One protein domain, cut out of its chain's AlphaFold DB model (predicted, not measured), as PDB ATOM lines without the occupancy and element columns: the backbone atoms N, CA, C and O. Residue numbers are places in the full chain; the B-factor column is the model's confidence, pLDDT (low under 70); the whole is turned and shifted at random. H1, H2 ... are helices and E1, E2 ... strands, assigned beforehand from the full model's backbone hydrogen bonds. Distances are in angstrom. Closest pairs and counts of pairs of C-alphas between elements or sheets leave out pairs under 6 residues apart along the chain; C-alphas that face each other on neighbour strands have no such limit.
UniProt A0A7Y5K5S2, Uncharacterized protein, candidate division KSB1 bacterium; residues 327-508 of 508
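Overview. This is residues 327 to 508 of the 508 residues of an uncharacterized protein of candidate division KSB1 bacterium (UniProt A0A7Y5K5S2). A long, twisted sheet of five strands has two long helices, H2 and H3, side by side over one face, making two layers, a sheet with helices on one face. The long hairpin of E3 and E4 runs lengthwise in an elongated outline, and the two short helices H1 and H4 lie far from the core. The printed part has 182 residues, with four named helices and five named strands in the order E1 H1 H2 E2 E3 E4 E5 H3 H4; the class is mixed, helices and strands. The sheet is mixed, in the order E2 E1 E3 E4 E5. The whole is only just loose, close to compact, with a radius of gyration of the C-alphas of 19.4 A and spans of 65 by 34 by 24 A.

Along the chain. E1, residues 332 to 341, begins at C-alpha 332 (9.931, 134.826, -33.286) and is 29.4 A long. H1 holds residues 347 to 351, and H2 residues 366 to 385, 28.2 A. E2 is residues 394 to 396. E3, residues 406 to 421, spans 40.2 A and bends by 76 degrees at residue 418. E4, residues 436 to 449, spans 41.7 A, and E5, residues 456 to 463, 22.2 A. H3, residues 476 to 498, is 33.2 A long and ends at C-alpha 498 (25.480, 141.389, -19.908). H4 is residues 502 to 506.

Arrangement. E1 is parallel to E2, with N 333 and O 394 at 2.8 A, and to E3, with N 336 and O 408 at 2.8 A. E1, H1, H2 and E2 form a strand-helix-strand unit, two parallel neighbour strands with helices between, and its crossover is right-handed. E3, E4 and E5 form a meander, each strand the antiparallel neighbour of the one before; N 411 and O 445 are 2.8 A apart, and N 444 and O 461 2.8 A. Residues 357 to 358 pair, parallel, with residues 436 to 437 of E4. H2 is on the sheet over E2 and E1, at a height over the sheet of 7.9 A; the closest C-alphas of H2 and E2 are those of Arg 381 and Phe 395, 6.7 A. H3 is on the same face, over E4 and E5, at a height of 8.7 A; its closest C-alphas with E5 are Ala 487 and Ser 463, 5.2 A. H2 and H3 touch at a shallow tilt of 27 degrees, the same way, closest at the C-alphas of Ile 376 and Cys 492, 6.3 A. H4 only just touches H2, with 3 pairs of C-alphas within 8 A, by residue 383 of H2 alone; the closest are Ala 383 and Leu 505, 7.0 A. H1 is not on the sheet and touches no helix. In H1, H2, H3 and H4 every O i to N i+4 pair is within hydrogen-bond range.

Size, cuts and confidence. The C-alphas farthest apart, of Ala 327 and Pro 430, are 65.6 A apart. The printed part has no cut and ends at the chain's last residue, 508. The links H1 to H2, E3 to E4 and E5 to H3 are long. Mean pLDDT of the printed part is 87.8; residues 348 to 349, 399 to 401, 473 to 474 and 503 to 508 are under 70.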
ATOM      1  N   ALA A 327      15.380 142.981 -41.407       93.38
ATOM      2  CA  ALA A 327      15.620 142.512 -42.768       93.38
ATOM      3  C   ALA A 327      14.561 141.509 -43.252       93.38
ATOM      4  O   ALA A 327      14.179 141.536 -44.424       93.38
ATOM      5  N   THR A 328      14.089 140.631 -42.365       92.69
ATOM      6  CA  THR A 328      13.262 139.467 -42.732       92.69
ATOM      7  C   THR A 328      11.806 139.561 -42.293       92.69
ATOM      8  O   THR A 328      10.977 138.834 -42.837       92.69
ATOM      9  N   ASP A 329      11.486 140.450 -41.346       89.56
ATOM     10  CA  ASP A 329      10.194 140.528 -40.645       89.56
ATOM     11  C   ASP A 329       9.850 139.255 -39.840       89.56
ATOM     12  O   ASP A 329       8.706 139.044 -39.445       89.56
ATOM     13  N   LYS A 330      10.845 138.391 -39.580       92.31
ATOM     14  CA  LYS A 330      10.715 137.214 -38.712       92.31
ATOM     15  C   LYS A 330      11.086 137.607 -37.288       92.31
ATOM     16  O   LYS A 330      12.243 137.913 -37.018       92.31
ATOM     17  N   PHE A 331      10.098 137.627 -36.401       92.94
ATOM     18  CA  PHE A 331      10.193 138.209 -35.057       92.94
ATOM     19  C   PHE A 331      10.138 137.189 -33.915       92.94
ATOM     20  O   PHE A 331      10.176 137.561 -32.743       92.94
ATOM     21  N   GLU A 332      10.022 135.909 -34.255       94.19
ATOM     22  CA  GLU A 332       9.931 134.826 -33.286       94.19
ATOM     23  C   GLU A 332      11.317 134.450 -32.751       94.19
ATOM     24  O   GLU A 332      12.273 134.232 -33.505       94.19
ATOM     25  N   VAL A 333      11.400 134.360 -31.427       95.56
ATOM     26  CA  VAL A 333      12.577 133.968 -30.660       95.56
ATOM     27  C   VAL A 333      12.224 132.708 -29.876       95.56
ATOM     28  O   VAL A 333      11.430 132.747 -28.941       95.56
ATOM     29  N   SER A 334      12.805 131.578 -30.259       96.12
ATOM     30  CA  SER A 334      12.674 130.318 -29.530       96.12
ATOM     31  C   SER A 334      13.671 130.286 -28.373       96.12
ATOM     32  O   SER A 334      14.848 130.593 -28.569       96.12
ATOM     33  N   ILE A 335      13.219 129.924 -27.176       96.12
ATOM     34  CA  ILE A 335      14.062 129.690 -26.004       96.12
ATOM     35  C   ILE A 335      13.996 128.205 -25.666       96.12
ATOM     36  O   ILE A 335      12.931 127.673 -25.365       96.12
ATOM     37  N   VAL A 336      15.146 127.544 -25.712       95.88
ATOM     38  CA  VAL A 336      15.283 126.106 -25.499       95.88
ATOM     39  C   VAL A 336      16.144 125.878 -24.270       95.88
ATOM     40  O   VAL A 336      17.293 126.318 -24.231       95.88
ATOM     41  N   TYR A 337      15.602 125.158 -23.294       95.75
ATOM     42  CA  TYR A 337      16.322 124.779 -22.085       95.75
ATOM     43  C   TYR A 337      16.837 123.349 -22.183       95.75
ATOM     44  O   TYR A 337      16.151 122.449 -22.672       95.75
ATOM     45  N   GLN A 338      18.061 123.137 -21.711       95.25
ATOM     46  CA  GLN A 338      18.649 121.813 -21.556       95.25
ATOM     47  C   GLN A 338      19.336 121.733 -20.198       95.25
ATOM     48  O   GLN A 338      20.320 122.425 -19.947       95.25
ATOM     49  N   SER A 339      18.824 120.871 -19.324       93.94
ATOM     50  CA  SER A 339      19.368 120.692 -17.983       93.94
ATOM     51  C   SER A 339      20.128 119.376 -17.855       93.94
ATOM     52  O   SER A 339      19.773 118.358 -18.450       93.94
ATOM     53  N   GLN A 340      21.199 119.390 -17.067       93.00
ATOM     54  CA  GLN A 340      21.943 118.195 -16.682       93.00
ATOM     55  C   GLN A 340      22.081 118.169 -15.163       93.00
ATOM     56  O   GLN A 340      22.743 119.024 -14.582       93.00
ATOM     57  N   ASN A 341      21.469 117.185 -14.507       87.56
ATOM     58  CA  ASN A 341      21.620 117.002 -13.068       87.56
ATOM     59  C   ASN A 341      22.769 116.023 -12.792       87.56
ATOM     60  O   ASN A 341      22.691 114.851 -13.159       87.56
ATOM     61  N   ARG A 342      23.844 116.522 -12.179       88.44
ATOM     62  CA  ARG A 342      25.057 115.769 -11.825       88.44
ATOM     63  C   ARG A 342      25.368 115.882 -10.330       88.44
ATOM     64  O   ARG A 342      26.525 115.781  -9.922       88.44
ATOM     65  N   ILE A 343      24.349 116.130  -9.508       84.88
ATOM     66  CA  ILE A 343      24.498 116.186  -8.055       84.88
ATOM     67  C   ILE A 343      25.023 114.835  -7.569       84.88
ATOM     68  O   ILE A 343      24.394 113.797  -7.773       84.88
ATOM     69  N   THR A 344      26.182 114.863  -6.917       80.81
ATOM     70  CA  THR A 344      26.737 113.686  -6.248       80.81
ATOM     71  C   THR A 344      26.140 113.599  -4.852       80.81
ATOM     72  O   THR A 344      26.137 114.590  -4.116       80.81
ATOM     73  N   ASP A 345      25.634 112.424  -4.486       72.88
ATOM     74  CA  ASP A 345      25.121 112.181  -3.144       72.88
ATOM     75  C   ASP A 345      26.286 111.897  -2.179       72.88
ATOM     76  O   ASP A 345      26.913 110.841  -2.224       72.88
ATOM     77  N   TYR A 346      26.595 112.861  -1.308       74.06
ATOM     78  CA  TYR A 346      27.650 112.731  -0.296       74.06
ATOM     79  C   TYR A 346      27.191 112.001   0.973       74.06
ATOM     80  O   TYR A 346      27.967 111.887   1.929       74.06
ATOM     81  N   THR A 347      25.948 111.504   1.016       70.75
ATOM     82  CA  THR A 347      25.393 110.872   2.218       70.75
ATOM     83  C   THR A 347      26.229 109.696   2.711       70.75
ATOM     84  O   THR A 347      26.377 109.552   3.920       70.75
ATOM     85  N   GLU A 348      26.825 108.882   1.836       66.81
ATOM     86  CA  GLU A 348      27.636 107.731   2.266       66.81
ATOM     87  C   GLU A 348      28.990 108.136   2.862       66.81
ATOM     88  O   GLU A 348      29.372 107.638   3.922       66.81
ATOM     89  N   ILE A 349      29.688 109.085   2.232       69.56
ATOM     90  CA  ILE A 349      31.021 109.541   2.662       69.56
ATOM     91  C   ILE A 349      30.939 110.248   4.021       69.56
ATOM     92  O   ILE A 349      31.821 110.099   4.866       69.56
ATOM     93  N   LEU A 350      29.877 111.021   4.251       70.94
ATOM     94  CA  LEU A 350      29.756 111.864   5.442       70.94
ATOM     95  C   LEU A 350      28.976 111.194   6.580       70.94
ATOM     96  O   LEU A 350      29.235 111.508   7.744       70.94
ATOM     97  N   LYS A 351      28.177 110.155   6.289       70.38
ATOM     98  CA  LYS A 351      27.691 109.214   7.316       70.38
ATOM     99  C   LYS A 351      28.835 108.573   8.098       70.38
ATOM    100  O   LYS A 351      28.708 108.409   9.308       70.38
ATOM    101  N   GLN A 352      29.961 108.262   7.450       73.50
ATOM    102  CA  GLN A 352      31.143 107.708   8.129       73.50
ATOM    103  C   GLN A 352      31.744 108.672   9.167       73.50
ATOM    104  O   GLN A 352      32.430 108.228  10.083       73.50
ATOM    105  N   LYS A 353      31.458 109.977   9.060       76.00
ATOM    106  CA  LYS A 353      31.883 111.012  10.015       76.00
ATOM    107  C   LYS A 353      30.811 111.363  11.057       76.00
ATOM    108  O   LYS A 353      30.995 112.314  11.806       76.00
ATOM    109  N   GLY A 354      29.687 110.641  11.094       76.00
ATOM    110  CA  GLY A 354      28.562 110.940  11.988       76.00
ATOM    111  C   GLY A 354      27.748 112.177  11.590       76.00
ATOM    112  O   GLY A 354      26.881 112.603  12.346       76.00
ATOM    113  N   ILE A 355      27.993 112.748  10.406       80.44
ATOM    114  CA  ILE A 355      27.336 113.971   9.942       80.44
ATOM    115  C   ILE A 355      26.069 113.602   9.167       80.44
ATOM    116  O   ILE A 355      26.110 112.855   8.185       80.44
ATOM    117  N   LYS A 356      24.925 114.148   9.590       78.12
ATOM    118  CA  LYS A 356      23.647 113.971   8.893       78.12
ATOM    119  C   LYS A 356      23.534 114.971   7.741       78.12
ATOM    120  O   LYS A 356      23.419 116.172   7.975       78.12
ATOM    121  N   ILE A 357      23.500 114.454   6.513       80.94
ATOM    122  CA  ILE A 357      23.267 115.241   5.297       80.94
ATOM    123  C   ILE A 357      21.974 114.816   4.634       80.94
ATOM    124  O   ILE A 357      21.654 113.629   4.564       80.94
ATOM    125  N   LEU A 358      21.230 115.807   4.157       82.81
ATOM    126  CA  LEU A 358      19.966 115.598   3.469       82.81
ATOM    127  C   LEU A 358      20.161 115.731   1.945       82.81
ATOM    128  O   LEU A 358      20.865 116.643   1.504       82.81
ATOM    129  N   PRO A 359      19.569 114.837   1.130       82.62
ATOM    130  CA  PRO A 359      19.832 114.769  -0.308       82.62
ATOM    131  C   PRO A 359      19.219 115.953  -1.064       82.62
ATOM    132  O   PRO A 359      18.097 116.370  -0.774       82.62
ATOM    133  N   ALA A 360      19.931 116.458  -2.074       85.75
ATOM    134  CA  ALA A 360      19.485 117.596  -2.881       85.75
ATOM    135  C   ALA A 360      18.550 117.209  -4.040       85.75
ATOM    136  O   ALA A 360      17.713 118.012  -4.454       85.75
ATOM    137  N   SER A 361      18.633 115.968  -4.531       83.69
ATOM    138  CA  SER A 361      17.910 115.474  -5.713       83.69
ATOM    139  C   SER A 361      16.402 115.796  -5.758       83.69
ATOM    140  O   SER A 361      15.935 116.187  -6.830       83.69
ATOM    141  N   PRO A 362      15.626 115.729  -4.650       85.94
ATOM    142  CA  PRO A 362      14.188 116.042  -4.666       85.94
ATOM    143  C   PRO A 362      13.830 117.493  -5.044       85.94
ATOM    144  O   PRO A 362      12.692 117.779  -5.418       85.94
ATOM    145  N   ALA A 363      14.769 118.439  -4.963       87.44
ATOM    146  CA  ALA A 363      14.535 119.836  -5.344       87.44
ATOM    147  C   ALA A 363      14.784 120.129  -6.838       87.44
ATOM    148  O   ALA A 363      14.446 121.217  -7.322       87.44
ATOM    149  N   PHE A 364      15.327 119.153  -7.574       89.81
ATOM    150  CA  PHE A 364      15.767 119.279  -8.970       89.81
ATOM    151  C   PHE A 364      15.015 118.337  -9.917       89.81
ATOM    152  O   PHE A 364      15.597 117.817 -10.870       89.81
ATOM    153  N   THR A 365      13.724 118.107  -9.663       91.44
ATOM    154  CA  THR A 365      12.869 117.359 -10.599       91.44
ATOM    155  C   THR A 365      12.610 118.175 -11.875       91.44
ATOM    156  O   THR A 365      12.687 119.412 -11.837       91.44
ATOM    157  N   PRO A 366      12.273 117.521 -13.004       92.12
ATOM    158  CA  PRO A 366      11.933 118.210 -14.248       92.12
ATOM    159  C   PRO A 366      10.844 119.278 -14.078       92.12
ATOM    160  O   PRO A 366      10.985 120.384 -14.587       92.12
ATOM    161  N   GLU A 367       9.796 119.001 -13.302       92.31
ATOM    162  CA  GLU A 367       8.667 119.914 -13.080       92.31
ATOM    163  C   GLU A 367       9.101 121.178 -12.334       92.31
ATOM    164  O   GLU A 367       8.687 122.290 -12.668       92.31
ATOM    165  N   LYS A 368       9.960 121.029 -11.320       92.38
ATOM    166  CA  LYS A 368      10.481 122.170 -10.558       92.38
ATOM    167  C   LYS A 368      11.399 123.031 -11.401       92.38
ATOM    168  O   LYS A 368      11.290 124.252 -11.359       92.38
ATOM    169  N   ASN A 369      12.268 122.392 -12.173       92.62
ATOM    170  CA  ASN A 369      13.153 123.075 -13.101       92.62
ATOM    171  C   ASN A 369      12.354 123.833 -14.164       92.62
ATOM    172  O   ASN A 369      12.610 125.019 -14.349       92.62
ATOM    173  N   ARG A 370      11.305 123.227 -14.734       94.25
ATOM    174  CA  ARG A 370      10.438 123.888 -15.716       94.25
ATOM    175  C   ARG A 370       9.811 125.176 -15.181       94.25
ATOM    176  O   ARG A 370       9.839 126.191 -15.863       94.25
ATOM    177  N   ARG A 371       9.320 125.185 -13.934       94.00
ATOM    178  CA  ARG A 371       8.792 126.415 -13.299       94.00
ATOM    179  C   ARG A 371       9.849 127.525 -13.207       94.00
ATOM    180  O   ARG A 371       9.541 128.698 -13.399       94.00
ATOM    181  N   ARG A 372      11.104 127.171 -12.926       94.38
ATOM    182  CA  ARG A 372      12.211 128.139 -12.857       94.38
ATOM    183  C   ARG A 372      12.644 128.623 -14.247       94.38
ATOM    184  O   ARG A 372      12.939 129.801 -14.417       94.38
ATOM    185  N   GLU A 373      12.627 127.748 -15.248       95.56
ATOM    186  CA  GLU A 373      12.854 128.082 -16.664       95.56
ATOM    187  C   GLU A 373      11.752 129.009 -17.222       95.56
ATOM    188  O   GLU A 373      12.029 129.973 -17.943       95.56
ATOM    189  N   GLU A 374      10.491 128.785 -16.839       95.19
ATOM    190  CA  GLU A 374       9.361 129.678 -17.137       95.19
ATOM    191  C   GLU A 374       9.583 131.074 -16.519       95.19
ATOM    192  O   GLU A 374       9.330 132.096 -17.170       95.19
ATOM    193  N   ASN A 375      10.138 131.141 -15.302       93.56
ATOM    194  CA  ASN A 375      10.523 132.406 -14.673       93.56
ATOM    195  C   ASN A 375      11.657 133.114 -15.437       93.56
ATOM    196  O   ASN A 375      11.526 134.302 -15.729       93.56
ATOM    197  N   ILE A 376      12.719 132.402 -15.843       94.31
ATOM    198  CA  ILE A 376      13.779 132.976 -16.697       94.31
ATOM    199  C   ILE A 376      13.169 133.577 -17.967       94.31
ATOM    200  O   ILE A 376      13.433 134.730 -18.309       94.31
ATOM    201  N   THR A 377      12.312 132.818 -18.648       95.56
ATOM    202  CA  THR A 377      11.639 133.262 -19.875       95.56
ATOM    203  C   THR A 377      10.825 134.534 -19.647       95.56
ATOM    204  O   THR A 377      10.872 135.460 -20.459       95.56
ATOM    205  N   THR A 378      10.095 134.596 -18.535       94.31
ATOM    206  CA  THR A 378       9.287 135.758 -18.147       94.31
ATOM    207  C   THR A 378      10.161 136.985 -17.908       94.31
ATOM    208  O   THR A 378       9.861 138.061 -18.425       94.31
ATOM    209  N   VAL A 379      11.277 136.824 -17.194       93.38
ATOM    210  CA  VAL A 379      12.222 137.913 -16.922       93.38
ATOM    211  C   VAL A 379      12.888 138.409 -18.205       93.38
ATOM    212  O   VAL A 379      12.977 139.619 -18.408       93.38
ATOM    213  N   ILE A 380      13.297 137.508 -19.104       93.75
ATOM    214  CA  ILE A 380      13.845 137.879 -20.417       93.75
ATOM    215  C   ILE A 380      12.803 138.680 -21.207       93.75
ATOM    216  O   ILE A 380      13.093 139.796 -21.632       93.75
ATOM    217  N   ARG A 381      11.575 138.161 -21.355       93.94
ATOM    218  CA  ARG A 381      10.472 138.857 -22.047       93.94
ATOM    219  C   ARG A 381      10.245 140.262 -21.488       93.94
ATOM    220  O   ARG A 381      10.168 141.218 -22.256       93.94
ATOM    221  N   TYR A 382      10.182 140.383 -20.164       92.50
ATOM    222  CA  TYR A 382       9.995 141.660 -19.483       92.50
ATOM    223  C   TYR A 382      11.168 142.624 -19.709       92.50
ATOM    224  O   TYR A 382      10.955 143.805 -19.962       92.50
ATOM    225  N   ALA A 383      12.411 142.141 -19.666       91.62
ATOM    226  CA  ALA A 383      13.584 142.975 -19.916       91.62
ATOM    227  C   ALA A 383      13.592 143.528 -21.354       91.62
ATOM    228  O   ALA A 383      13.891 144.704 -21.562       91.62
ATOM    229  N   PHE A 384      13.205 142.716 -22.343       93.25
ATOM    230  CA  PHE A 384      13.061 143.177 -23.725       93.25
ATOM    231  C   PHE A 384      11.904 144.168 -23.896       93.25
ATOM    232  O   PHE A 384      12.089 145.180 -24.575       93.25
ATOM    233  N   SER A 385      10.754 143.952 -23.244       91.56
ATOM    234  CA  SER A 385       9.584 144.839 -23.377       91.56
ATOM    235  C   SER A 385       9.815 146.266 -22.864       91.56
ATOM    236  O   SER A 385       9.072 147.181 -23.213       91.56
ATOM    237  N   LYS A 386      10.872 146.502 -22.078       89.88
ATOM    238  CA  LYS A 386      11.281 147.858 -21.678       89.88
ATOM    239  C   LYS A 386      11.926 148.670 -22.795       89.88
ATOM    240  O   LYS A 386      11.913 149.896 -22.735       89.88
ATOM    241  N   ILE A 387      12.496 148.010 -23.799       89.19
ATOM    242  CA  ILE A 387      13.214 148.673 -24.899       89.19
ATOM    243  C   ILE A 387      12.463 148.511 -26.217       89.19
ATOM    244  O   ILE A 387      12.494 149.401 -27.071       89.19
ATOM    245  N   THR A 388      11.755 147.396 -26.374       89.50
ATOM    246  CA  THR A 388      10.926 147.103 -27.535       89.50
ATOM    247  C   THR A 388       9.449 147.257 -27.178       89.50
ATOM    248  O   THR A 388       9.044 146.727 -26.147       89.50
ATOM    249  N   PRO A 389       8.612 147.875 -28.028       85.12
ATOM    250  CA  PRO A 389       7.164 147.691 -27.945       85.12
ATOM    251  C   PRO A 389       6.812 146.197 -27.853       85.12
ATOM    252  O   PRO A 389       7.498 145.372 -28.466       85.12
ATOM    253  N   GLU A 390       5.768 145.859 -27.086       78.00
ATOM    254  CA  GLU A 390       5.431 144.487 -26.648       78.00
ATOM    255  C   GLU A 390       5.252 143.464 -27.786       78.00
ATOM    256  O   GLU A 390       5.267 142.263 -27.542       78.00
ATOM    257  N   ASP A 391       5.122 143.917 -29.031       87.31
ATOM    258  CA  ASP A 391       4.818 143.092 -30.193       87.31
ATOM    259  C   ASP A 391       5.911 143.085 -31.275       87.31
ATOM    260  O   ASP A 391       5.721 142.518 -32.357       87.31
ATOM    261  N   ILE A 392       7.070 143.701 -31.022       91.56
ATOM    262  CA  ILE A 392       8.181 143.683 -31.983       91.56
ATOM    263  C   ILE A 392       8.886 142.332 -32.007       91.56
ATOM    264  O   ILE A 392       9.249 141.891 -33.098       91.56
ATOM    265  N   LEU A 393       9.046 141.689 -30.850       94.44
ATOM    266  CA  LEU A 393       9.596 140.345 -30.685       94.44
ATOM    267  C   LEU A 393       8.562 139.447 -30.008       94.44
ATOM    268  O   LEU A 393       7.858 139.887 -29.106       94.44
ATOM    269  N   SER A 394       8.517 138.179 -30.403       93.44
ATOM    270  CA  SER A 394       7.703 137.161 -29.738       93.44
ATOM    271  C   SER A 394       8.608 136.049 -29.243       93.44
ATOM    272  O   SER A 394       9.217 135.342 -30.039       93.44
ATOM    273  N   PHE A 395       8.728 135.906 -27.929       94.31
ATOM    274  CA  PHE A 395       9.507 134.825 -27.330       94.31
ATOM    275  C   PHE A 395       8.614 133.607 -27.136       94.31
ATOM    276  O   PHE A 395       7.481 133.777 -26.704       94.31
ATOM    277  N   THR A 396       9.092 132.395 -27.384       92.69
ATOM    278  CA  THR A 396       8.348 131.157 -27.118       92.69
ATOM    279  C   THR A 396       9.284 130.068 -26.614       92.69
ATOM    280  O   THR A 396      10.425 129.978 -27.057       92.69
ATOM    281  N   THR A 397       8.806 129.245 -25.686       91.00
ATOM    282  CA  THR A 397       9.480 128.012 -25.247       91.00
ATOM    283  C   THR A 397       8.953 126.779 -25.976       91.00
ATOM    284  O   THR A 397       9.413 125.668 -25.733       91.00
ATOM    285  N   GLU A 398       7.966 126.960 -26.856       83.19
ATOM    286  CA  GLU A 398       7.319 125.878 -27.584       83.19
ATOM    287  C   GLU A 398       7.987 125.631 -28.940       83.19
ATOM    288  O   GLU A 398       8.325 126.561 -29.679       83.19
ATOM    289  N   GLY A 399       8.107 124.348 -29.290       66.69
ATOM    290  CA  GLY A 399       8.634 123.888 -30.571       66.69
ATOM    291  C   GLY A 399      10.160 123.799 -30.621       66.69
ATOM    292  O   GLY A 399      10.885 124.483 -29.902       66.69
ATOM    293  N   ALA A 400      10.659 122.924 -31.498       66.75
ATOM    294  CA  ALA A 400      12.079 122.898 -31.820       66.75
ATOM    295  C   ALA A 400      12.475 124.222 -32.499       66.75
ATOM    296  O   ALA A 400      11.651 124.807 -33.212       66.75
ATOM    297  N   PRO A 401      13.718 124.698 -32.320       67.69
ATOM    298  CA  PRO A 401      14.192 125.877 -33.021       67.69
ATOM    299  C   PRO A 401      14.171 125.583 -34.524       67.69
ATOM    300  O   PRO A 401      14.999 124.836 -35.046       67.69
ATOM    301  N   GLU A 402      13.182 126.142 -35.219       74.19
ATOM    302  CA  GLU A 402      13.123 126.119 -36.674       74.19
ATOM    303  C   GLU A 402      14.336 126.877 -37.224       74.19
ATOM    304  O   GLU A 402      14.771 127.875 -36.646       74.19
ATOM    305  N   SER A 403      14.878 126.432 -38.360       78.38
ATOM    306  CA  SER A 403      16.084 127.016 -38.975       78.38
ATOM    307  C   SER A 403      15.965 128.515 -39.273       78.38
ATOM    308  O   SER A 403      16.972 129.195 -39.459       78.38
ATOM    309  N   GLU A 404      14.739 129.032 -39.307       85.31
ATOM    310  CA  GLU A 404      14.417 130.411 -39.636       85.31
ATOM    311  C   GLU A 404      14.073 131.285 -38.417       85.31
ATOM    312  O   GLU A 404      13.815 132.484 -38.584       85.31
ATOM    313  N   ARG A 405      14.079 130.724 -37.200       92.38
ATOM    314  CA  ARG A 405      13.831 131.458 -35.951       92.38
ATOM    315  C   ARG A 405      15.135 131.812 -35.252       92.38
ATOM    316  O   ARG A 405      16.123 131.084 -35.320       92.38
ATOM    317  N   ILE A 406      15.129 132.931 -34.532       95.56
ATOM    318  CA  ILE A 406      16.205 133.220 -33.580       95.56
ATOM    319  C   ILE A 406      16.101 132.194 -32.449       95.56
ATOM    320  O   ILE A 406      15.002 131.949 -31.956       95.56
ATOM    321  N   ALA A 407      17.219 131.604 -32.028       96.00
ATOM    322  CA  ALA A 407      17.229 130.570 -30.994       96.00
ATOM    323  C   ALA A 407      18.141 130.946 -29.823       96.00
ATOM    324  O   ALA A 407      19.304 131.298 -30.023       96.00
ATOM    325  N   PHE A 408      17.606 130.854 -28.610       96.69
ATOM    326  CA  PHE A 408      18.304 131.006 -27.339       96.69
ATOM    327  C   PHE A 408      18.411 129.618 -26.723       96.69
ATOM    328  O   PHE A 408      17.452 129.121 -26.141       96.69
ATOM    329  N   ASN A 409      19.571 128.988 -26.854       96.31
ATOM    330  CA  ASN A 409      19.827 127.701 -26.221       96.31
ATOM    331  C   ASN A 409      20.461 127.962 -24.857       96.31
ATOM    332  O   ASN A 409      21.577 128.479 -24.793       96.31
ATOM    333  N   ILE A 410      19.739 127.645 -23.788       97.06
ATOM    334  CA  ILE A 410      20.178 127.808 -22.405       97.06
ATOM    335  C   ILE A 410      20.442 126.413 -21.846       97.06
ATOM    336  O   ILE A 410      19.529 125.674 -21.479       97.06
ATOM    337  N   GLU A 411      21.716 126.048 -21.807       97.19
ATOM    338  CA  GLU A 411      22.195 124.808 -21.211       97.19
ATOM    339  C   GLU A 411      22.646 125.084 -19.776       97.19
ATOM    340  O   GLU A 411      23.361 126.061 -19.529       97.19
ATOM    341  N   TYR A 412      22.261 124.231 -18.825       96.44
ATOM    342  CA  TYR A 412      22.756 124.350 -17.459       96.44
ATOM    343  C   TYR A 412      22.983 123.015 -16.755       96.44
ATOM    344  O   TYR A 412      22.181 122.083 -16.833       96.44
ATOM    345  N   GLY A 413      24.111 122.928 -16.054       94.88
ATOM    346  CA  GLY A 413      24.485 121.774 -15.243       94.88
ATOM    347  C   GLY A 413      24.353 122.078 -13.758       94.88
ATOM    348  O   GLY A 413      24.941 123.053 -13.296       94.88
ATOM    349  N   VAL A 414      23.637 121.232 -13.015       93.19
ATOM    350  CA  VAL A 414      23.574 121.285 -11.548       93.19
ATOM    351  C   VAL A 414      24.604 120.313 -10.990       93.19
ATOM    352  O   VAL A 414      24.488 119.104 -11.193       93.19
ATOM    353  N   ASN A 415      25.622 120.835 -10.313       92.00
ATOM    354  CA  ASN A 415      26.681 120.044  -9.694       92.00
ATOM    355  C   ASN A 415      26.712 120.301  -8.189       92.00
ATOM    356  O   ASN A 415      26.101 121.241  -7.680       92.00
ATOM    357  N   THR A 416      27.457 119.475  -7.469       89.81
ATOM    358  CA  THR A 416      27.781 119.764  -6.076       89.81
ATOM    359  C   THR A 416      28.943 120.752  -6.008       89.81
ATOM    360  O   THR A 416      29.975 120.520  -6.630       89.81
ATOM    361  N   SER A 417      28.793 121.823  -5.230       89.69
ATOM    362  CA  SER A 417      29.822 122.864  -5.052       89.69
ATOM    363  C   SER A 417      31.005 122.427  -4.176       89.69
ATOM    364  O   SER A 417      32.091 122.988  -4.282       89.69
ATOM    365  N   GLY A 418      30.789 121.439  -3.300       86.50
ATOM    366  CA  GLY A 418      31.724 121.061  -2.234       86.50
ATOM    367  C   GLY A 418      31.557 121.867  -0.939       86.50
ATOM    368  O   GLY A 418      32.102 121.463   0.086       86.50
ATOM    369  N   ASP A 419      30.772 122.945  -0.962       88.44
ATOM    370  CA  ASP A 419      30.426 123.730   0.224       88.44
ATOM    371  C   ASP A 419      29.315 123.034   1.035       88.44
ATOM    372  O   ASP A 419      28.526 122.254   0.492       88.44
ATOM    373  N   PHE A 420      29.217 123.325   2.334       87.38
ATOM    374  CA  PHE A 420      28.156 122.811   3.207       87.38
ATOM    375  C   PHE A 420      27.469 123.948   3.960       87.38
ATOM    376  O   PHE A 420      28.112 124.879   4.437       87.38
ATOM    377  N   TYR A 421      26.151 123.844   4.081       88.44
ATOM    378  CA  TYR A 421      25.284 124.840   4.700       88.44
ATOM    379  C   TYR A 421      24.562 124.228   5.896       88.44
ATOM    380  O   TYR A 421      24.300 123.030   5.924       88.44
ATOM    381  N   TYR A 422      24.203 125.057   6.865       89.12
ATOM    382  CA  TYR A 422      23.375 124.691   8.012       89.12
ATOM    383  C   TYR A 422      22.446 125.864   8.336       89.12
ATOM    384  O   TYR A 422      22.643 126.986   7.860       89.12
ATOM    385  N   HIS A 423      21.406 125.625   9.130       87.12
ATOM    386  CA  HIS A 423      20.520 126.707   9.554       87.12
ATOM    387  C   HIS A 423      21.223 127.619  10.562       87.12
ATOM    388  O   HIS A 423      21.798 127.131  11.524       87.12
ATOM    389  N   THR A 424      21.103 128.943  10.436       88.38
ATOM    390  CA  THR A 424      21.722 129.897  11.385       88.38
ATOM    391  C   THR A 424      21.311 129.648  12.844       88.38
ATOM    392  O   THR A 424      22.102 129.854  13.755       88.38
ATOM    393  N   ALA A 425      20.103 129.120  13.087       87.50
ATOM    394  CA  ALA A 425      19.661 128.713  14.425       87.50
ATOM    395  C   ALA A 425      20.528 127.598  15.055       87.50
ATOM    396  O   ALA A 425      20.542 127.441  16.274       87.50
ATOM    397  N   GLU A 426      21.257 126.840  14.236       89.19
ATOM    398  CA  GLU A 426      22.145 125.745  14.628       89.19
ATOM    399  C   GLU A 426      23.624 126.173  14.712       89.19
ATOM    400  O   GLU A 426      24.488 125.348  14.994       89.19
ATOM    401  N   GLU A 427      23.944 127.457  14.508       91.06
ATOM    402  CA  GLU A 427      25.327 127.967  14.486       91.06
ATOM    403  C   GLU A 427      26.091 127.725  15.792       91.06
ATOM    404  O   GLU A 427      27.288 127.452  15.771       91.06
ATOM    405  N   ASN A 428      25.386 127.756  16.923       94.38
ATOM    406  CA  ASN A 428      25.968 127.509  18.242       94.38
ATOM    407  C   ASN A 428      25.949 126.024  18.647       94.38
ATOM    408  O   ASN A 428      26.419 125.679  19.731       94.38
ATOM    409  N   LEU A 429      25.391 125.134  17.817       91.69
ATOM    410  CA  LEU A 429      25.410 123.699  18.090       91.69
ATOM    411  C   LEU A 429      26.777 123.098  17.715       91.69
ATOM    412  O   LEU A 429      27.406 123.564  16.761       91.69
ATOM    413  N   PRO A 430      27.237 122.046  18.415       90.88
ATOM    414  CA  PRO A 430      28.349 121.206  17.963       90.88
ATOM    415  C   PRO A 430      28.123 120.660  16.542       90.88
ATOM    416  O   PRO A 430      26.980 120.407  16.162       90.88
ATOM    417  N   GLU A 431      29.188 120.482  15.753       87.69
ATOM    418  CA  GLU A 431      29.099 120.104  14.327       87.69
ATOM    419  C   GLU A 431      28.332 118.798  14.073       87.69
ATOM    420  O   GLU A 431      27.596 118.700  13.090       87.69
ATOM    421  N   ASP A 432      28.460 117.825  14.976       87.69
ATOM    422  CA  ASP A 432      27.788 116.520  14.954       87.69
ATOM    423  C   ASP A 432      26.282 116.607  15.249       87.69
ATOM    424  O   ASP A 432      25.531 115.669  14.977       87.69
ATOM    425  N   LYS A 433      25.821 117.745  15.780       88.69
ATOM    426  CA  LYS A 433      24.407 118.019  16.074       88.69
ATOM    427  C   LYS A 433      23.733 118.928  15.053       88.69
ATOM    428  O   LYS A 433      22.525 119.136  15.155       88.69
ATOM    429  N   ARG A 434      24.484 119.475  14.094       89.75
ATOM    430  CA  ARG A 434      23.936 120.317  13.023       89.75
ATOM    431  C   ARG A 434      23.346 119.461  11.912       89.75
ATOM    432  O   ARG A 434      23.845 118.380  11.590       89.75
ATOM    433  N   THR A 435      22.304 119.983  11.286       87.94
ATOM    434  CA  THR A 435      21.770 119.452  10.040       87.94
ATOM    435  C   THR A 435      22.493 120.125   8.885       87.94
ATOM    436  O   THR A 435      22.361 121.331   8.672       87.94
ATOM    437  N   TRP A 436      23.247 119.338   8.121       87.75
ATOM    438  CA  TRP A 436      24.036 119.859   7.015       87.75
ATOM    439  C   TRP A 436      23.340 119.645   5.670       87.75
ATOM    440  O   TRP A 436      22.755 118.596   5.383       87.75
ATOM    441  N   PHE A 437      23.453 120.649   4.811       88.31
ATOM    442  CA  PHE A 437      22.955 120.666   3.445       88.31
ATOM    443  C   PHE A 437      24.137 120.831   2.500       88.31
ATOM    444  O   PHE A 437      25.025 121.649   2.724       88.31
ATOM    445  N   THR A 438      24.158 120.037   1.441       88.12
ATOM    446  CA  THR A 438      25.247 120.047   0.467       88.12
ATOM    447  C   THR A 438      25.061 121.211  -0.497       88.12
ATOM    448  O   THR A 438      24.070 121.266  -1.207       88.12
ATOM    449  N   GLY A 439      26.008 122.133  -0.577       89.38
ATOM    450  CA  GLY A 439      25.933 123.248  -1.511       89.38
ATOM    451  C   GLY A 439      25.845 122.779  -2.961       89.38
ATOM    452  O   GLY A 439      26.627 121.930  -3.395       89.38
ATOM    453  N   VAL A 440      24.947 123.373  -3.737       91.06
ATOM    454  CA  VAL A 440      24.831 123.142  -5.184       91.06
ATOM    455  C   VAL A 440      25.535 124.255  -5.956       91.06
ATOM    456  O   VAL A 440      25.636 125.366  -5.462       91.06
ATOM    457  N   GLU A 441      26.022 123.990  -7.161       93.69
ATOM    458  CA  GLU A 441      26.508 125.011  -8.097       93.69
ATOM    459  C   GLU A 441      25.863 124.812  -9.468       93.69
ATOM    460  O   GLU A 441      25.579 123.683  -9.880       93.69
ATOM    461  N   PHE A 442      25.650 125.911 -10.184       95.50
ATOM    462  CA  PHE A 442      25.095 125.902 -11.529       95.50
ATOM    463  C   PHE A 442      26.130 126.399 -12.518       95.50
ATOM    464  O   PHE A 442      26.693 127.472 -12.327       95.50
ATOM    465  N   LYS A 443      26.337 125.641 -13.590       96.81
ATOM    466  CA  LYS A 443      27.170 126.052 -14.724       96.81
ATOM    467  C   LYS A 443      26.264 126.360 -15.893       96.81
ATOM    468  O   LYS A 443      25.599 125.448 -16.382       96.81
ATOM    469  N   TRP A 444      26.230 127.614 -16.316       97.44
ATOM    470  CA  TRP A 444      25.359 128.098 -17.379       97.44
ATOM    471  C   TRP A 444      26.131 128.238 -18.687       97.44
ATOM    472  O   TRP A 444      27.262 128.723 -18.719       97.44
ATOM    473  N   SER A 445      25.494 127.859 -19.789       97.62
ATOM    474  CA  SER A 445      25.983 128.064 -21.146       97.62
ATOM    475  C   SER A 445      24.827 128.530 -22.019       97.62
ATOM    476  O   SER A 445      23.914 127.776 -22.338       97.62
ATOM    477  N   ILE A 446      24.866 129.801 -22.400       97.25
ATOM    478  CA  ILE A 446      23.883 130.423 -23.281       97.25
ATOM    479  C   ILE A 446      24.492 130.506 -24.674       97.25
ATOM    480  O   ILE A 446      25.587 131.044 -24.843       97.25
ATOM    481  N   ALA A 447      23.775 130.019 -25.680       97.12
ATOM    482  CA  ALA A 447      24.118 130.187 -27.082       97.12
ATOM    483  C   ALA A 447      22.952 130.839 -27.833       97.12
ATOM    484  O   ALA A 447      21.885 130.246 -27.970       97.12
ATOM    485  N   ILE A 448      23.177 132.044 -28.355       96.81
ATOM    486  CA  ILE A 448      22.213 132.758 -29.194       96.81
ATOM    487  C   ILE A 448      22.598 132.550 -30.658       96.81
ATOM    488  O   ILE A 448      23.723 132.852 -31.070       96.81
ATOM    489  N   ARG A 449      21.657 132.032 -31.447       96.44
ATOM    490  CA  ARG A 449      21.790 131.837 -32.892       96.44
ATOM    491  C   ARG A 449      20.827 132.759 -33.620       96.44
ATOM    492  O   ARG A 449      19.627 132.748 -33.353       96.44
ATOM    493  N   VAL A 450      21.366 133.529 -34.557       96.38
ATOM    494  CA  VAL A 450      20.590 134.376 -35.463       96.38
ATOM    495  C   VAL A 450      20.658 133.745 -36.856       96.38
ATOM    496  O   VAL A 450      21.767 133.488 -37.328       96.38
ATOM    497  N   PRO A 451      19.524 133.471 -37.523       94.94
ATOM    498  CA  PRO A 451      19.547 132.849 -38.842       94.94
ATOM    499  C   PRO A 451      20.304 133.692 -39.873       94.94
ATOM    500  O   PRO A 451      20.427 134.911 -39.746       94.94
ATOM    501  N   ASN A 452      20.812 133.030 -40.916       92.69
ATOM    502  CA  ASN A 452      21.652 133.629 -41.964       92.69
ATOM    503  C   ASN A 452      22.971 134.243 -41.460       92.69
ATOM    504  O   ASN A 452      23.621 134.992 -42.188       92.69
ATOM    505  N   ARG A 453      23.391 133.913 -40.234       93.75
ATOM    506  CA  ARG A 453      24.720 134.223 -39.703       93.75
ATOM    507  C   ARG A 453      25.425 132.937 -39.291       93.75
ATOM    508  O   ARG A 453      24.803 132.023 -38.760       93.75
ATOM    509  N   SER A 454      26.732 132.881 -39.527       90.56
ATOM    510  CA  SER A 454      27.599 131.799 -39.040       90.56
ATOM    511  C   SER A 454      27.947 131.944 -37.558       90.56
ATOM    512  O   SER A 454      28.320 130.969 -36.911       90.56
ATOM    513  N   ASP A 455      27.846 133.164 -37.027       93.12
ATOM    514  CA  ASP A 455      28.226 133.482 -35.655       93.12
ATOM    515  C   ASP A 455      27.242 132.863 -34.652       93.12
ATOM    516  O   ASP A 455      26.026 133.041 -34.755       93.12
ATOM    517  N   VAL A 456      27.778 132.184 -33.635       95.00
ATOM    518  CA  VAL A 456      27.024 131.760 -32.451       95.00
ATOM    519  C   VAL A 456      27.532 132.563 -31.265       95.00
ATOM    520  O   VAL A 456      28.686 132.421 -30.860       95.00
ATOM    521  N   PHE A 457      26.671 133.400 -30.698       96.31
ATOM    522  CA  PHE A 457      27.031 134.248 -29.570       96.31
ATOM    523  C   PHE A 457      26.925 133.433 -28.286       96.31
ATOM    524  O   PHE A 457      25.839 132.967 -27.944       96.31
ATOM    525  N   ARG A 458      28.052 133.225 -27.600       96.62
ATOM    526  CA  ARG A 458      28.122 132.384 -26.401       96.62
ATOM    527  C   ARG A 458      28.431 133.201 -25.154       96.62
ATOM    528  O   ARG A 458      29.295 134.074 -25.185       96.62
ATOM    529  N   LEU A 459      27.750 132.874 -24.062       95.56
ATOM    530  CA  LEU A 459      28.035 133.362 -22.716       95.56
ATOM    531  C   LEU A 459      28.052 132.163 -21.770       95.56
ATOM    532  O   LEU A 459      27.118 131.366 -21.770       95.56
ATOM    533  N   GLN A 460      29.113 132.043 -20.982       97.00
ATOM    534  CA  GLN A 460      29.252 131.017 -19.954       97.00
ATOM    535  C   GLN A 460      29.579 131.682 -18.628       97.00
ATOM    536  O   GLN A 460      30.372 132.624 -18.595       97.00
ATOM    537  N   PHE A 461      28.944 131.216 -17.561       96.25
ATOM    538  CA  PHE A 461      29.198 131.678 -16.202       96.25
ATOM    539  C   PHE A 461      28.659 130.664 -15.199       96.25
ATOM    540  O   PHE A 461      27.792 129.851 -15.523       96.25
ATOM    541  N   ASP A 462      29.144 130.771 -13.970       96.19
ATOM    542  CA  ASP A 462      28.725 129.914 -12.874       96.19
ATOM    543  C   ASP A 462      27.896 130.727 -11.876       96.19
ATOM    544  O   ASP A 462      28.251 131.860 -11.547       96.19
ATOM    545  N   SER A 463      26.815 130.136 -11.373       94.38
ATOM    546  CA  SER A 463      26.038 130.685 -10.261       94.38
ATOM    547  C   SER A 463      26.166 129.774  -9.055       94.38
ATOM    548  O   SER A 463      25.844 128.583  -9.107       94.38
ATOM    549  N   LYS A 464      26.598 130.357  -7.940       88.06
ATOM    550  CA  LYS A 464      26.556 129.714  -6.629       88.06
ATOM    551  C   LYS A 464      25.351 130.245  -5.844       88.06
ATOM    552  O   LYS A 464      25.022 131.426  -5.980       88.06
ATOM    553  N   PRO A 465      24.684 129.410  -5.029       78.00
ATOM    554  CA  PRO A 465      23.694 129.862  -4.070       78.00
ATOM    555  C   PRO A 465      24.267 130.974  -3.199       78.00
ATOM    556  O   PRO A 465      25.463 130.983  -2.892       78.00
ATOM    557  N   ALA A 466      23.408 131.897  -2.771       78.06
ATOM    558  CA  ALA A 466      23.804 132.896  -1.793       78.06
ATOM    559  C   ALA A 466      24.428 132.221  -0.558       78.06
ATOM    560  O   ALA A 466      23.956 131.181  -0.096       78.06
ATOM    561  N   THR A 467      25.468 132.840   0.003       78.94
ATOM    562  CA  THR A 467      26.128 132.370   1.236       78.94
ATOM    563  C   THR A 467      25.156 132.282   2.414       78.94
ATOM    564  O   THR A 467      25.352 131.483   3.322       78.94
ATOM    565  N   SER A 468      24.073 133.060   2.367       77.62
ATOM    566  CA  SER A 468      22.940 133.001   3.285       77.62
ATOM    567  C   SER A 468      21.629 133.178   2.520       77.62
ATOM    568  O   SER A 468      21.516 134.097   1.706       77.62
ATOM    569  N   PHE A 469      20.617 132.368   2.819       75.31
ATOM    570  CA  PHE A 469      19.272 132.490   2.252       75.31
ATOM    571  C   PHE A 469      18.215 132.148   3.310       75.31
ATOM    572  O   PHE A 469      18.485 131.438   4.278       75.31
ATOM    573  N   LYS A 470      17.006 132.697   3.154       78.38
ATOM    574  CA  LYS A 470      15.890 132.478   4.085       78.38
ATOM    575  C   LYS A 470      14.970 131.389   3.544       78.38
ATOM    576  O   LYS A 470      14.622 131.416   2.369       78.38
ATOM    577  N   THR A 471      14.528 130.485   4.412       80.62
ATOM    578  CA  THR A 471      13.584 129.411   4.075       80.62
ATOM    579  C   THR A 471      12.341 129.512   4.956       80.62
ATOM    580  O   THR A 471      12.430 129.825   6.143       80.62
ATOM    581  N   GLN A 472      11.159 129.233   4.398       72.69
ATOM    582  CA  GLN A 472       9.915 129.106   5.173       72.69
ATOM    583  C   GLN A 472       9.754 127.668   5.699       72.69
ATOM    584  O   GLN A 472       8.826 126.940   5.341       72.69
ATOM    585  N   GLY A 473      10.719 127.233   6.510       68.12
ATOM    586  CA  GLY A 473      10.757 125.899   7.112       68.12
ATOM    587  C   GLY A 473      12.141 125.255   7.073       68.12
ATOM    588  O   GLY A 473      13.063 125.759   6.430       68.12
ATOM    589  N   THR A 474      12.260 124.128   7.772       67.38
ATOM    590  CA  THR A 474      13.478 123.304   7.880       67.38
ATOM    591  C   THR A 474      13.434 122.061   6.989       67.38
ATOM    592  O   THR A 474      14.315 121.207   7.043       67.38
ATOM    593  N   GLU A 475      12.393 121.933   6.164       82.38
ATOM    594  CA  GLU A 475      12.267 120.847   5.197       82.38
ATOM    595  C   GLU A 475      13.398 120.944   4.166       82.38
ATOM    596  O   GLU A 475      13.581 121.984   3.529       82.38
ATOM    597  N   THR A 476      14.128 119.841   3.978       84.00
ATOM    598  CA  THR A 476      15.230 119.688   3.012       84.00
ATOM    599  C   THR A 476      14.936 120.324   1.665       84.00
ATOM    600  O   THR A 476      15.752 121.037   1.089       84.00
ATOM    601  N   GLU A 477      13.738 120.050   1.166       86.06
ATOM    602  CA  GLU A 477      13.265 120.492  -0.130       86.06
ATOM    603  C   GLU A 477      13.248 122.018  -0.229       86.06
ATOM    604  O   GLU A 477      13.796 122.560  -1.181       86.06
ATOM    605  N   LYS A 478      12.738 122.714   0.794       88.56
ATOM    606  CA  LYS A 478      12.666 124.182   0.830       88.56
ATOM    607  C   LYS A 478      14.040 124.840   0.866       88.56
ATOM    608  O   LYS A 478      14.221 125.910   0.289       88.56
ATOM    609  N   VAL A 479      15.007 124.212   1.536       89.25
ATOM    610  CA  VAL A 479      16.395 124.694   1.575       89.25
ATOM    611  C   VAL A 479      17.001 124.665   0.176       89.25
ATOM    612  O   VAL A 479      17.511 125.678  -0.301       89.25
ATOM    613  N   TYR A 480      16.887 123.534  -0.517       91.31
ATOM    614  CA  TYR A 480      17.418 123.401  -1.870       91.31
ATOM    615  C   TYR A 480      16.620 124.177  -2.917       91.31
ATOM    616  O   TYR A 480      17.207 124.649  -3.889       91.31
ATOM    617  N   GLU A 481      15.313 124.361  -2.723       91.19
ATOM    618  CA  GLU A 481      14.518 125.264  -3.554       91.19
ATOM    619  C   GLU A 481      15.020 126.701  -3.441       91.19
ATOM    620  O   GLU A 481      15.293 127.312  -4.467       91.19
ATOM    621  N   ALA A 482      15.268 127.201  -2.227       90.56
ATOM    622  CA  ALA A 482      15.826 128.536  -2.035       90.56
ATOM    623  C   ALA A 482      17.239 128.687  -2.636       90.56
ATOM    624  O   ALA A 482      17.542 129.717  -3.244       90.56
ATOM    625  N   MET A 483      18.096 127.663  -2.520       91.12
ATOM    626  CA  MET A 483      19.409 127.649  -3.181       91.12
ATOM    627  C   MET A 483      19.285 127.712  -4.709       91.12
ATOM    628  O   MET A 483      19.987 128.490  -5.357       91.12
ATOM    629  N   ALA A 484      18.392 126.902  -5.284       92.38
ATOM    630  CA  ALA A 484      18.146 126.874  -6.718       92.38
ATOM    631  C   ALA A 484      17.581 128.213  -7.203       92.38
ATOM    632  O   ALA A 484      18.117 128.802  -8.135       92.38
ATOM    633  N   ASP A 485      16.561 128.745  -6.535       91.19
ATOM    634  CA  ASP A 485      15.929 130.007  -6.910       91.19
ATOM    635  C   ASP A 485      16.927 131.172  -6.833       91.19
ATOM    636  O   ASP A 485      16.954 132.023  -7.720       91.19
ATOM    637  N   SER A 486      17.826 131.172  -5.841       91.62
ATOM    638  CA  SER A 486      18.936 132.130  -5.772       91.62
ATOM    639  C   SER A 486      19.842 132.061  -7.006       91.62
ATOM    640  O   SER A 486      20.224 133.104  -7.531       91.62
ATOM    641  N   ALA A 487      20.195 130.862  -7.475       92.19
ATOM    642  CA  ALA A 487      21.054 130.691  -8.645       92.19
ATOM    643  C   ALA A 487      20.344 131.062  -9.961       92.19
ATOM    644  O   ALA A 487      20.950 131.676 -10.835       92.19
ATOM    645  N   PHE A 488      19.051 130.758 -10.097       92.44
ATOM    646  CA  PHE A 488      18.248 131.184 -11.251       92.44
ATOM    647  C   PHE A 488      18.031 132.707 -11.273       92.44
ATOM    648  O   PHE A 488      18.058 133.331 -12.334       92.44
ATOM    649  N   ASN A 489      17.876 133.341 -10.109       91.94
ATOM    650  CA  ASN A 489      17.833 134.801 -10.012       91.94
ATOM    651  C   ASN A 489      19.178 135.433 -10.387       91.94
ATOM    652  O   ASN A 489      19.210 136.472 -11.051       91.94
ATOM    653  N   ASP A 490      20.286 134.796 -10.005       93.56
ATOM    654  CA  ASP A 490      21.618 135.214 -10.426       93.56
ATOM    655  C   ASP A 490      21.803 135.096 -11.947       93.56
ATOM    656  O   ASP A 490      22.278 136.046 -12.569       93.56
ATOM    657  N   PHE A 491      21.316 134.014 -12.569       94.44
ATOM    658  CA  PHE A 491      21.257 133.901 -14.031       94.44
ATOM    659  C   PHE A 491      20.561 135.108 -14.661       94.44
ATOM    660  O   PHE A 491      21.120 135.756 -15.549       94.44
ATOM    661  N   CYS A 492      19.357 135.438 -14.185       94.31
ATOM    662  CA  CYS A 492      18.585 136.565 -14.700       94.31
ATOM    663  C   CYS A 492      19.359 137.879 -14.564       94.31
ATOM    664  O   CYS A 492      19.441 138.652 -15.519       94.31
ATOM    665  N   ARG A 493      19.974 138.111 -13.400       94.12
ATOM    666  CA  ARG A 493      20.799 139.291 -13.130       94.12
ATOM    667  C   ARG A 493      21.981 139.388 -14.094       94.12
ATOM    668  O   ARG A 493      22.153 140.430 -14.722       94.12
ATOM    669  N   VAL A 494      22.769 138.319 -14.229       93.75
ATOM    670  CA  VAL A 494      23.939 138.280 -15.117       93.75
ATOM    671  C   VAL A 494      23.507 138.473 -16.566       93.75
ATOM    672  O   VAL A 494      24.097 139.293 -17.263       93.75
ATOM    673  N   PHE A 495      22.446 137.801 -17.022       93.69
ATOM    674  CA  PHE A 495      21.927 137.970 -18.378       93.69
ATOM    675  C   PHE A 495      21.490 139.416 -18.648       93.69
ATOM    676  O   PHE A 495      21.883 140.003 -19.655       93.69
ATOM    677  N   ILE A 496      20.712 140.020 -17.747       92.75
ATOM    678  CA  ILE A 496      20.241 141.409 -17.858       92.75
ATOM    679  C   ILE A 496      21.417 142.395 -17.868       92.75
ATOM    680  O   ILE A 496      21.436 143.337 -18.662       92.75
ATOM    681  N   GLN A 497      22.411 142.175 -17.009       92.31
ATOM    682  CA  GLN A 497      23.609 143.004 -16.955       92.31
ATOM    683  C   GLN A 497      24.425 142.874 -18.245       92.31
ATOM    684  O   GLN A 497      24.767 143.880 -18.856       92.31
ATOM    685  N   GLN A 498      24.698 141.647 -18.696       93.19
ATOM    686  CA  GLN A 498      25.480 141.389 -19.908       93.19
ATOM    687  C   GLN A 498      24.750 141.838 -21.175       93.19
ATOM    688  O   GLN A 498      25.393 142.205 -22.148       93.19
ATOM    689  N   SER A 499      23.421 141.828 -21.189       92.56
ATOM    690  CA  SER A 499      22.620 142.344 -22.303       92.56
ATOM    691  C   SER A 499      22.474 143.866 -22.294       92.56
ATOM    692  O   SER A 499      21.897 144.413 -23.232       92.56
ATOM    693  N   GLY A 500      22.953 144.561 -21.260       90.81
ATOM    694  CA  GLY A 500      22.732 145.996 -21.092       90.81
ATOM    695  C   GLY A 500      21.252 146.370 -20.956       90.81
ATOM    696  O   GLY A 500      20.898 147.521 -21.169       90.81
ATOM    697  N   LEU A 501      20.372 145.419 -20.619       88.50
ATOM    698  CA  LEU A 501      18.948 145.674 -20.368       88.50
ATOM    699  C   LEU A 501      18.703 146.198 -18.939       88.50
ATOM    700  O   LEU A 501      17.602 146.645 -18.624       88.50
ATOM    701  N   SER A 502      19.722 146.168 -18.070       82.38
ATOM    702  CA  SER A 502      19.643 146.611 -16.670       82.38
ATOM    703  C   SER A 502      19.261 148.082 -16.522       82.38
ATOM    704  O   SER A 502      18.399 148.409 -15.710       82.38
ATOM    705  N   SER A 503      19.850 148.966 -17.327       68.81
ATOM    706  CA  SER A 503      19.573 150.405 -17.288       68.81
ATOM    707  C   SER A 503      18.128 150.725 -17.679       68.81
ATOM    708  O   SER A 503      17.571 151.707 -17.190       68.81
ATOM    709  N   ALA A 504      17.481 149.867 -18.475       60.03
ATOM    710  CA  ALA A 504      16.060 149.982 -18.794       60.03
ATOM    711  C   ALA A 504      15.138 149.534 -17.642       60.03
ATOM    712  O   ALA A 504      13.992 149.972 -17.577       60.03
ATOM    713  N   LEU A 505      15.621 148.690 -16.722       65.81
ATOM    714  CA  LEU A 505      14.855 148.255 -15.548       65.81
ATOM    715  C   LEU A 505      14.893 149.266 -14.399       65.81
ATOM    716  O   LEU A 505      13.951 149.310 -13.620       65.81
ATOM    717  N   THR A 506      15.957 150.063 -14.287       60.62
ATOM    718  CA  THR A 506      16.110 151.088 -13.238       60.62
ATOM    719  C   THR A 506      15.556 152.463 -13.619       60.62
ATOM    720  O   THR A 506      15.390 153.305 -12.746       60.62
ATOM    721  N   ALA A 507      15.330 152.721 -14.911       47.72
ATOM    722  CA  ALA A 507      14.841 154.009 -15.415       47.72
ATOM    723  C   ALA A 507      13.303 154.118 -15.490       47.72
ATOM    724  O   ALA A 507      12.793 155.177 -15.855       47.72
ATOM    725  N   ALA A 508      12.586 153.032 -15.187       42.66
ATOM    726  CA  ALA A 508      11.127 152.962 -15.099       42.66
ATOM    727  C   ALA A 508      10.700 152.924 -13.631       42.66
ATOM    728  O   ALA A 508       9.628 153.496 -13.333       42.66
TER     729      ALA A 508